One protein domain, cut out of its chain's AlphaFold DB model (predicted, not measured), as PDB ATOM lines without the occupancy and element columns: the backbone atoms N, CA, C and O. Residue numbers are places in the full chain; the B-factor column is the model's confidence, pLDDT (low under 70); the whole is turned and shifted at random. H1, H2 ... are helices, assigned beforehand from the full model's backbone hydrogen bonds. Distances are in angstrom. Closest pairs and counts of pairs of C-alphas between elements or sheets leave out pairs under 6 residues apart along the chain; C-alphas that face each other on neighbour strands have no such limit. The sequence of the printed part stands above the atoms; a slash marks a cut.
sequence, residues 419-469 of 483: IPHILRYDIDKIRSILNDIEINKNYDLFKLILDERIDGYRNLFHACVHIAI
ATOM      1  N   ILE A 419     -71.336  53.535 217.089       84.94
ATOM      2  CA  ILE A 419     -70.423  52.612 216.398       84.94
ATOM      3  C   ILE A 419     -69.383  53.332 215.512       84.94
ATOM      4  O   ILE A 419     -68.210  52.948 215.562       84.94
ATOM      5  N   PRO A 420     -69.712  54.390 214.737       85.00
ATOM      6  CA  PRO A 420     -68.724  55.053 213.880       85.00
ATOM      7  C   PRO A 420     -67.592  55.716 214.667       85.00
ATOM      8  O   PRO A 420     -66.455  55.754 214.197       85.00
ATOM      9  N   HIS A 421     -67.892  56.233 215.862       84.06
ATOM     10  CA  HIS A 421     -66.891  56.831 216.746       84.06
ATOM     11  C   HIS A 421     -66.009  55.764 217.390       84.06
ATOM     12  O   HIS A 421     -64.799  55.960 217.486       84.06
ATOM     13  N   ILE A 422     -66.582  54.607 217.731       83.62
ATOM     14  CA  ILE A 422     -65.838  53.436 218.210       83.62
ATOM     15  C   ILE A 422     -64.857  52.951 217.141       83.62
ATOM     16  O   ILE A 422     -63.661  52.880 217.409       83.62
ATOM     17  N   LEU A 423     -65.321  52.737 215.906       80.81
ATOM     18  CA  LEU A 423     -64.476  52.304 214.784       80.81
ATOM     19  C   LEU A 423     -63.349  53.295 214.445       80.81
ATOM     20  O   LEU A 423     -62.308  52.882 213.940       80.81
ATOM     21  N   ARG A 424     -63.537  54.594 214.720       81.69
ATOM     22  CA  ARG A 424     -62.537  55.656 214.493       81.69
ATOM     23  C   ARG A 424     -61.654  55.961 215.705       81.69
ATOM     24  O   ARG A 424     -60.773  56.807 215.585       81.69
ATOM     25  N   TYR A 425     -61.869  55.291 216.837       80.62
ATOM     26  CA  TYR A 425     -61.154  55.545 218.090       80.62
ATOM     27  C   TYR A 425     -61.342  56.979 218.641       80.62
ATOM     28  O   TYR A 425     -60.432  57.571 219.218       80.62
ATOM     29  N   ASP A 426     -62.534  57.558 218.465       83.62
ATOM     30  CA  ASP A 426     -62.879  58.912 218.926       83.62
ATOM     31  C   ASP A 426     -63.425  58.873 220.367       83.62
ATOM     32  O   ASP A 426     -64.633  58.906 220.611       83.62
ATOM     33  N   ILE A 427     -62.510  58.729 221.332       83.31
ATOM     34  CA  ILE A 427     -62.833  58.539 222.758       83.31
ATOM     35  C   ILE A 427     -63.612  59.732 223.328       83.31
ATOM     36  O   ILE A 427     -64.514  59.540 224.147       83.31
ATOM     37  N   ASP A 428     -63.293  60.951 222.895       83.56
ATOM     38  CA  ASP A 428     -63.904  62.169 223.427       83.56
ATOM     39  C   ASP A 428     -65.386  62.258 223.053       83.56
ATOM     40  O   ASP A 428     -66.227  62.520 223.917       83.56
ATOM     41  N   LYS A 429     -65.740  61.947 221.796       83.31
ATOM     42  CA  LYS A 429     -67.150  61.900 221.385       83.31
ATOM     43  C   LYS A 429     -67.901  60.730 221.995       83.31
ATOM     44  O   LYS A 429     -69.045  60.916 222.398       83.31
ATOM     45  N   ILE A 430     -67.272  59.560 222.123       86.44
ATOM     46  CA  ILE A 430     -67.879  58.414 222.818       86.44
ATOM     47  C   ILE A 430     -68.237  58.806 224.254       86.44
ATOM     48  O   ILE A 430     -69.368  58.596 224.687       86.44
ATOM     49  N   ARG A 431     -67.300  59.429 224.981       88.88
ATOM     50  CA  ARG A 431     -67.529  59.883 226.356       88.88
ATOM     51  C   ARG A 431     -68.627  60.942 226.426       88.88
ATOM     52  O   ARG A 431     -69.476  60.850 227.302       88.88
ATOM     53  N   SER A 432     -68.635  61.907 225.506       87.75
ATOM     54  CA  SER A 432     -69.690  62.925 225.441       87.75
ATOM     55  C   SER A 432     -71.071  62.294 225.260       87.75
ATOM     56  O   SER A 432     -71.971  62.585 226.035       87.75
ATOM     57  N   ILE A 433     -71.223  61.387 224.289       85.94
ATOM     58  CA  ILE A 433     -72.505  60.734 223.984       85.94
ATOM     59  C   ILE A 433     -72.986  59.891 225.172       85.94
ATOM     60  O   ILE A 433     -74.164  59.938 225.523       85.94
ATOM     61  N   LEU A 434     -72.091  59.139 225.819       87.88
ATOM     62  CA  LEU A 434     -72.443  58.332 226.992       87.88
ATOM     63  C   LEU A 434     -72.826  59.200 228.198       87.88
ATOM     64  O   LEU A 434     -73.828  58.911 228.851       87.88
ATOM     65  N   ASN A 435     -72.092  60.288 228.448       89.12
ATOM     66  CA  ASN A 435     -72.425  61.247 229.504       89.12
ATOM     67  C   ASN A 435     -73.777  61.923 229.239       89.12
ATOM     68  O   ASN A 435     -74.568  62.090 230.163       89.12
ATOM     69  N   ASP A 436     -74.078  62.274 227.987       85.88
ATOM     70  CA  ASP A 436     -75.361  62.876 227.613       85.88
ATOM     71  C   ASP A 436     -76.534  61.920 227.861       85.88
ATOM     72  O   ASP A 436     -77.601  62.354 228.305       85.88
ATOM     73  N   ILE A 437     -76.344  60.619 227.615       87.44
ATOM     74  CA  ILE A 437     -77.344  59.581 227.907       87.44
ATOM     75  C   ILE A 437     -77.537  59.424 229.417       87.44
ATOM     76  O   ILE A 437     -78.677  59.327 229.874       87.44
ATOM     77  N   GLU A 438     -76.449  59.422 230.190       88.06
ATOM     78  CA  GLU A 438     -76.483  59.270 231.647       88.06
ATOM     79  C   GLU A 438     -77.145  60.472 232.337       88.06
ATOM     80  O   GLU A 438     -78.027  60.297 233.182       88.06
ATOM     81  N   ILE A 439     -76.778  61.693 231.934       88.81
ATOM     82  CA  ILE A 439     -77.280  62.943 232.520       88.81
ATOM     83  C   ILE A 439     -78.747  63.169 232.147       88.81
ATOM     84  O   ILE A 439     -79.571  63.449 233.019       88.81
ATOM     85  N   ASN A 440     -79.094  63.038 230.862       85.75
ATOM     86  CA  ASN A 440     -80.436  63.369 230.373       85.75
ATOM     87  C   ASN A 440     -81.419  62.192 230.437       85.75
ATOM     88  O   ASN A 440     -82.594  62.374 230.122       85.75
ATOM     89  N   LYS A 441     -80.961  60.987 230.815       84.75
ATOM     90  CA  LYS A 441     -81.755  59.743 230.828       84.75
ATOM     91  C   LYS A 441     -82.534  59.530 229.526       84.75
ATOM     92  O   LYS A 441     -83.712  59.172 229.535       84.75
ATOM     93  N   ASN A 442     -81.883  59.780 228.393       81.81
ATOM     94  CA  ASN A 442     -82.516  59.674 227.084       81.81
ATOM     95  C   ASN A 442     -82.605  58.200 226.649       81.81
ATOM     96  O   ASN A 442     -81.734  57.681 225.947       81.81
ATOM     97  N   TYR A 443     -83.657  57.518 227.105       84.00
ATOM     98  CA  TYR A 443     -83.898  56.101 226.820       84.00
ATOM     99  C   TYR A 443     -84.105  55.810 225.325       84.00
ATOM    100  O   TYR A 443     -83.744  54.726 224.868       84.00
ATOM    101  N   ASP A 444     -84.617  56.773 224.555       83.75
ATOM    102  CA  ASP A 444     -84.825  56.616 223.111       83.75
ATOM    103  C   ASP A 444     -83.492  56.607 222.355       83.75
ATOM    104  O   ASP A 444     -83.250  55.733 221.522       83.75
ATOM    105  N   LEU A 445     -82.581  57.522 222.705       84.19
ATOM    106  CA  LEU A 445     -81.221  57.541 222.158       84.19
ATOM    107  C   LEU A 445     -80.456  56.261 222.517       84.19
ATOM    108  O   LEU A 445     -79.767  55.689 221.675       84.19
ATOM    109  N   PHE A 446     -80.613  55.790 223.755       85.88
ATOM    110  CA  PHE A 446     -80.011  54.539 224.206       85.88
ATOM    111  C   PHE A 446     -80.521  53.335 223.404       85.88
ATOM    112  O   PHE A 446     -79.728  52.490 222.989       85.88
ATOM    113  N   LYS A 447     -81.829  53.278 223.128       85.94
ATOM    114  CA  LYS A 447     -82.424  52.220 222.307       85.94
ATOM    115  C   LYS A 447     -81.899  52.250 220.869       85.94
ATOM    116  O   LYS A 447     -81.498  51.210 220.363       85.94
ATOM    117  N   LEU A 448     -81.811  53.433 220.253       86.50
ATOM    118  CA  LEU A 448     -81.251  53.591 218.904       86.50
ATOM    119  C   LEU A 448     -79.801  53.096 218.813       86.50
ATOM    120  O   LEU A 448     -79.454  52.408 217.861       86.50
ATOM    121  N   ILE A 449     -78.974  53.386 219.822       86.81
ATOM    122  CA  ILE A 449     -77.583  52.910 219.886       86.81
ATOM    123  C   ILE A 449     -77.514  51.382 220.007       86.81
ATOM    124  O   ILE A 449     -76.654  50.751 219.392       86.81
ATOM    125  N   LEU A 450     -78.405  50.772 220.795       87.12
ATOM    126  CA  LEU A 450     -78.474  49.313 220.925       87.12
ATOM    127  C   LEU A 450     -78.956  48.627 219.643       87.12
ATOM    128  O   LEU A 450     -78.583  47.477 219.397       87.12
ATOM    129  N   ASP A 451     -79.749  49.319 218.832       87.06
ATOM    130  CA  ASP A 451     -80.255  48.825 217.553       87.06
ATOM    131  C   ASP A 451     -79.247  48.999 216.403       87.06
ATOM    132  O   ASP A 451     -79.423  48.390 215.350       87.06
ATOM    133  N   GLU A 452     -78.134  49.719 216.604       87.25
ATOM    134  CA  GLU A 452     -77.093  49.851 215.579       87.25
ATOM    135  C   GLU A 452     -76.479  48.499 215.194       87.25
ATOM    136  O   GLU A 452     -76.104  47.671 216.041       87.25
ATOM    137  N   ARG A 453     -76.344  48.287 213.883       85.12
ATOM    138  CA  ARG A 453     -75.713  47.107 213.291       85.12
ATOM    139  C   ARG A 453     -74.665  47.517 212.260       85.12
ATOM    140  O   ARG A 453     -74.796  48.532 211.575       85.12
ATOM    141  N   ILE A 454     -73.627  46.698 212.159       84.69
ATOM    142  CA  ILE A 454     -72.659  46.698 211.060       84.69
ATOM    143  C   ILE A 454     -72.758  45.382 210.289       84.69
ATOM    144  O   ILE A 454     -73.408  44.435 210.736       84.69
ATOM    145  N   ASP A 455     -72.110  45.337 209.131       79.88
ATOM    146  CA  ASP A 455     -72.010  44.173 208.256       79.88
ATOM    147  C   ASP A 455     -71.773  42.848 209.006       79.88
ATOM    148  O   ASP A 455     -70.966  42.748 209.941       79.88
ATOM    149  N   GLY A 456     -72.521  41.820 208.593       78.06
ATOM    150  CA  GLY A 456     -72.624  40.551 209.317       78.06
ATOM    151  C   GLY A 456     -73.551  40.621 210.536       78.06
ATOM    152  O   GLY A 456     -73.398  39.825 211.457       78.06
ATOM    153  N   TYR A 457     -74.474  41.591 210.564       81.06
ATOM    154  CA  TYR A 457     -75.418  41.852 211.661       81.06
ATOM    155  C   TYR A 457     -74.752  41.997 213.044       81.06
ATOM    156  O   TYR A 457     -75.313  41.665 214.091       81.06
ATOM    157  N   ARG A 458     -73.517  42.507 213.060       85.00
ATOM    158  CA  ARG A 458     -72.723  42.678 214.279       85.00
ATOM    159  C   ARG A 458     -73.187  43.926 215.025       85.00
ATOM    160  O   ARG A 458     -73.413  44.974 214.432       85.00
ATOM    161  N   ASN A 459     -73.331  43.810 216.339       88.62
ATOM    162  CA  ASN A 459     -73.746  44.919 217.201       88.62
ATOM    163  C   ASN A 459     -72.541  45.684 217.784       88.62
ATOM    164  O   ASN A 459     -71.379  45.332 217.562       88.62
ATOM    165  N   LEU A 460     -72.840  46.694 218.598       88.38
ATOM    166  CA  LEU A 460     -71.868  47.514 219.320       88.38
ATOM    167  C   LEU A 460     -70.780  46.704 220.047       88.38
ATOM    168  O   LEU A 460     -69.596  47.019 219.940       88.38
ATOM    169  N   PHE A 461     -71.155  45.641 220.765       87.81
ATOM    170  CA  PHE A 461     -70.201  44.824 221.519       87.81
ATOM    171  C   PHE A 461     -69.247  44.073 220.599       87.81
ATOM    172  O   PHE A 461     -68.051  44.024 220.875       87.81
ATOM    173  N   HIS A 462     -69.747  43.546 219.481       87.12
ATOM    174  CA  HIS A 462     -68.895  42.920 218.473       87.12
ATOM    175  C   HIS A 462     -67.894  43.926 217.889       87.12
ATOM    176  O   HIS A 462     -66.733  43.572 217.699       87.12
ATOM    177  N   ALA A 463     -68.308  45.177 217.653       82.25
ATOM    178  CA  ALA A 463     -67.410  46.237 217.192       82.25
ATOM    179  C   ALA A 463     -66.319  46.556 218.231       82.25
ATOM    180  O   ALA A 463     -65.140  46.617 217.886       82.25
ATOM    181  N   CYS A 464     -66.690  46.688 219.510       83.62
ATOM    182  CA  CYS A 464     -65.743  46.913 220.605       83.62
ATOM    183  C   CYS A 464     -64.744  45.760 220.757       83.62
ATOM    184  O   CYS A 464     -63.543  45.999 220.852       83.62
ATOM    185  N   VAL A 465     -65.230  44.514 220.746       84.62
ATOM    186  CA  VAL A 465     -64.381  43.317 220.836       84.62
ATOM    187  C   VAL A 465     -63.430  43.259 219.650       84.62
ATOM    188  O   VAL A 465     -62.243  43.061 219.860       84.62
ATOM    189  N   HIS A 466     -63.921  43.496 218.431       76.88
ATOM    190  CA  HIS A 466     -63.109  43.483 217.216       76.88
ATOM    191  C   HIS A 466     -61.952  44.493 217.267       76.88
ATOM    192  O   HIS A 466     -60.832  44.166 216.889       76.88
ATOM    193  N   ILE A 467     -62.195  45.713 217.755       75.31
ATOM    194  CA  ILE A 467     -61.148  46.740 217.902       75.31
ATOM    195  C   ILE A 467     -60.178  46.399 219.039       75.31
ATOM    196  O   ILE A 467     -59.009  46.771 218.986       75.31
ATOM    197  N   ALA A 468     -60.653  45.688 220.059       73.62
ATOM    198  CA  ALA A 468     -59.842  45.238 221.183       73.62
ATOM    199  C   ALA A 468     -59.032  43.962 220.885       73.62
ATOM    200  O   ALA A 468     -58.274  43.527 221.754       73.62
ATOM    201  N   ILE A 469     -59.162  43.362 219.690       74.00
ATOM    202  CA  ILE A 469     -58.339  42.214 219.294       74.00
ATOM    203  C   ILE A 469     -56.878  42.683 219.224       74.00
ATOM    204  O   ILE A 469     -56.560  43.569 218.426       74.00
TER     205      ILE A 469
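This is residues 419 to 469 of the 483 residues of the protein "Hypothetical protein" of Rotaria sp. Silwood2 (UniProt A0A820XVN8). Four helices go round a loose ring, with H2, the longest, along one side, H3 at a corner from its end, and H4 and H1 side by side on the rest of the round, where H1 touches both H4 and residues 427 to 430 of H2. The contacts round this ring are few, and residues 439 to 444, at the turn from H2 to H3, stick out at one end. The printed part has 51 residues with four named helices, H1, H2, H3 and H4 in that order along the chain, and no named strand; its class is all helix. It is only just compact, close to loose, with a radius of gyration of the C-alphas of 11.4 A, and the C-alphas span 31 by 22 by 13 A.

H2, residues 427 to 440, is 19.8 A long from first to last C-alpha and begins with C-alpha 427 at (-62.833, 58.539, 222.758). Before it comes H1, residues 419 to 423, 6.2 A long, with C-alpha 419 at (-70.423, 52.612, 216.398). After it comes H3, residues 443 to 451, 12.3 A long. H4, residues 460 to 467, is 10.8 A long and ends with C-alpha 467 at (-61.148, 46.740, 217.902).

H2 touches H1 only at the corner by their link, with residues 427 to 430 of H2 alone; the closest C-alphas are those of His 421 and Ile 430, 6.4 A apart. At its other end H2 only just touches H3, with 3 pairs of C-alphas within 8 A, and only at the corner by their link. H2 touches H3 with residue 437 alone, and the closest C-alphas, those of Ile 437 and Phe 446, are 6.8 A apart. H2 and H3 run opposite ways at a steep tilt of 42 degrees. H1 touches H4, the closest C-alphas being those of Ile 419 and Leu 460, 6.1 A apart. H3 and H4 are close but not clearly touching, with the C-alphas of Leu 450 and Leu 460 closest at 7.0 A; they run the same way at a steep tilt of 53 degrees. H1 and H3 are close but not clearly touching, with the C-alphas of Ile 419 and Ile 449 closest at 8.0 A. H2 and H4 are apart. In H1, H2, H3 and H4 every O i to N i+4 pair is within hydrogen-bond range.

The two C-alphas farthest apart are those of Ile 439 and Gly 456, 32.6 A. Residues 439 to 444 stand free; of these, 439 and 440 belong to H2 and 443 and 444 to H3. The links from H1 to H2 and from H2 to H3 are tight, and the link from H3 to H4, with 8 residues, is short. The printed part has no cut. Its mean pLDDT is 84.3, and no printed residue is under 70 in this predicted model.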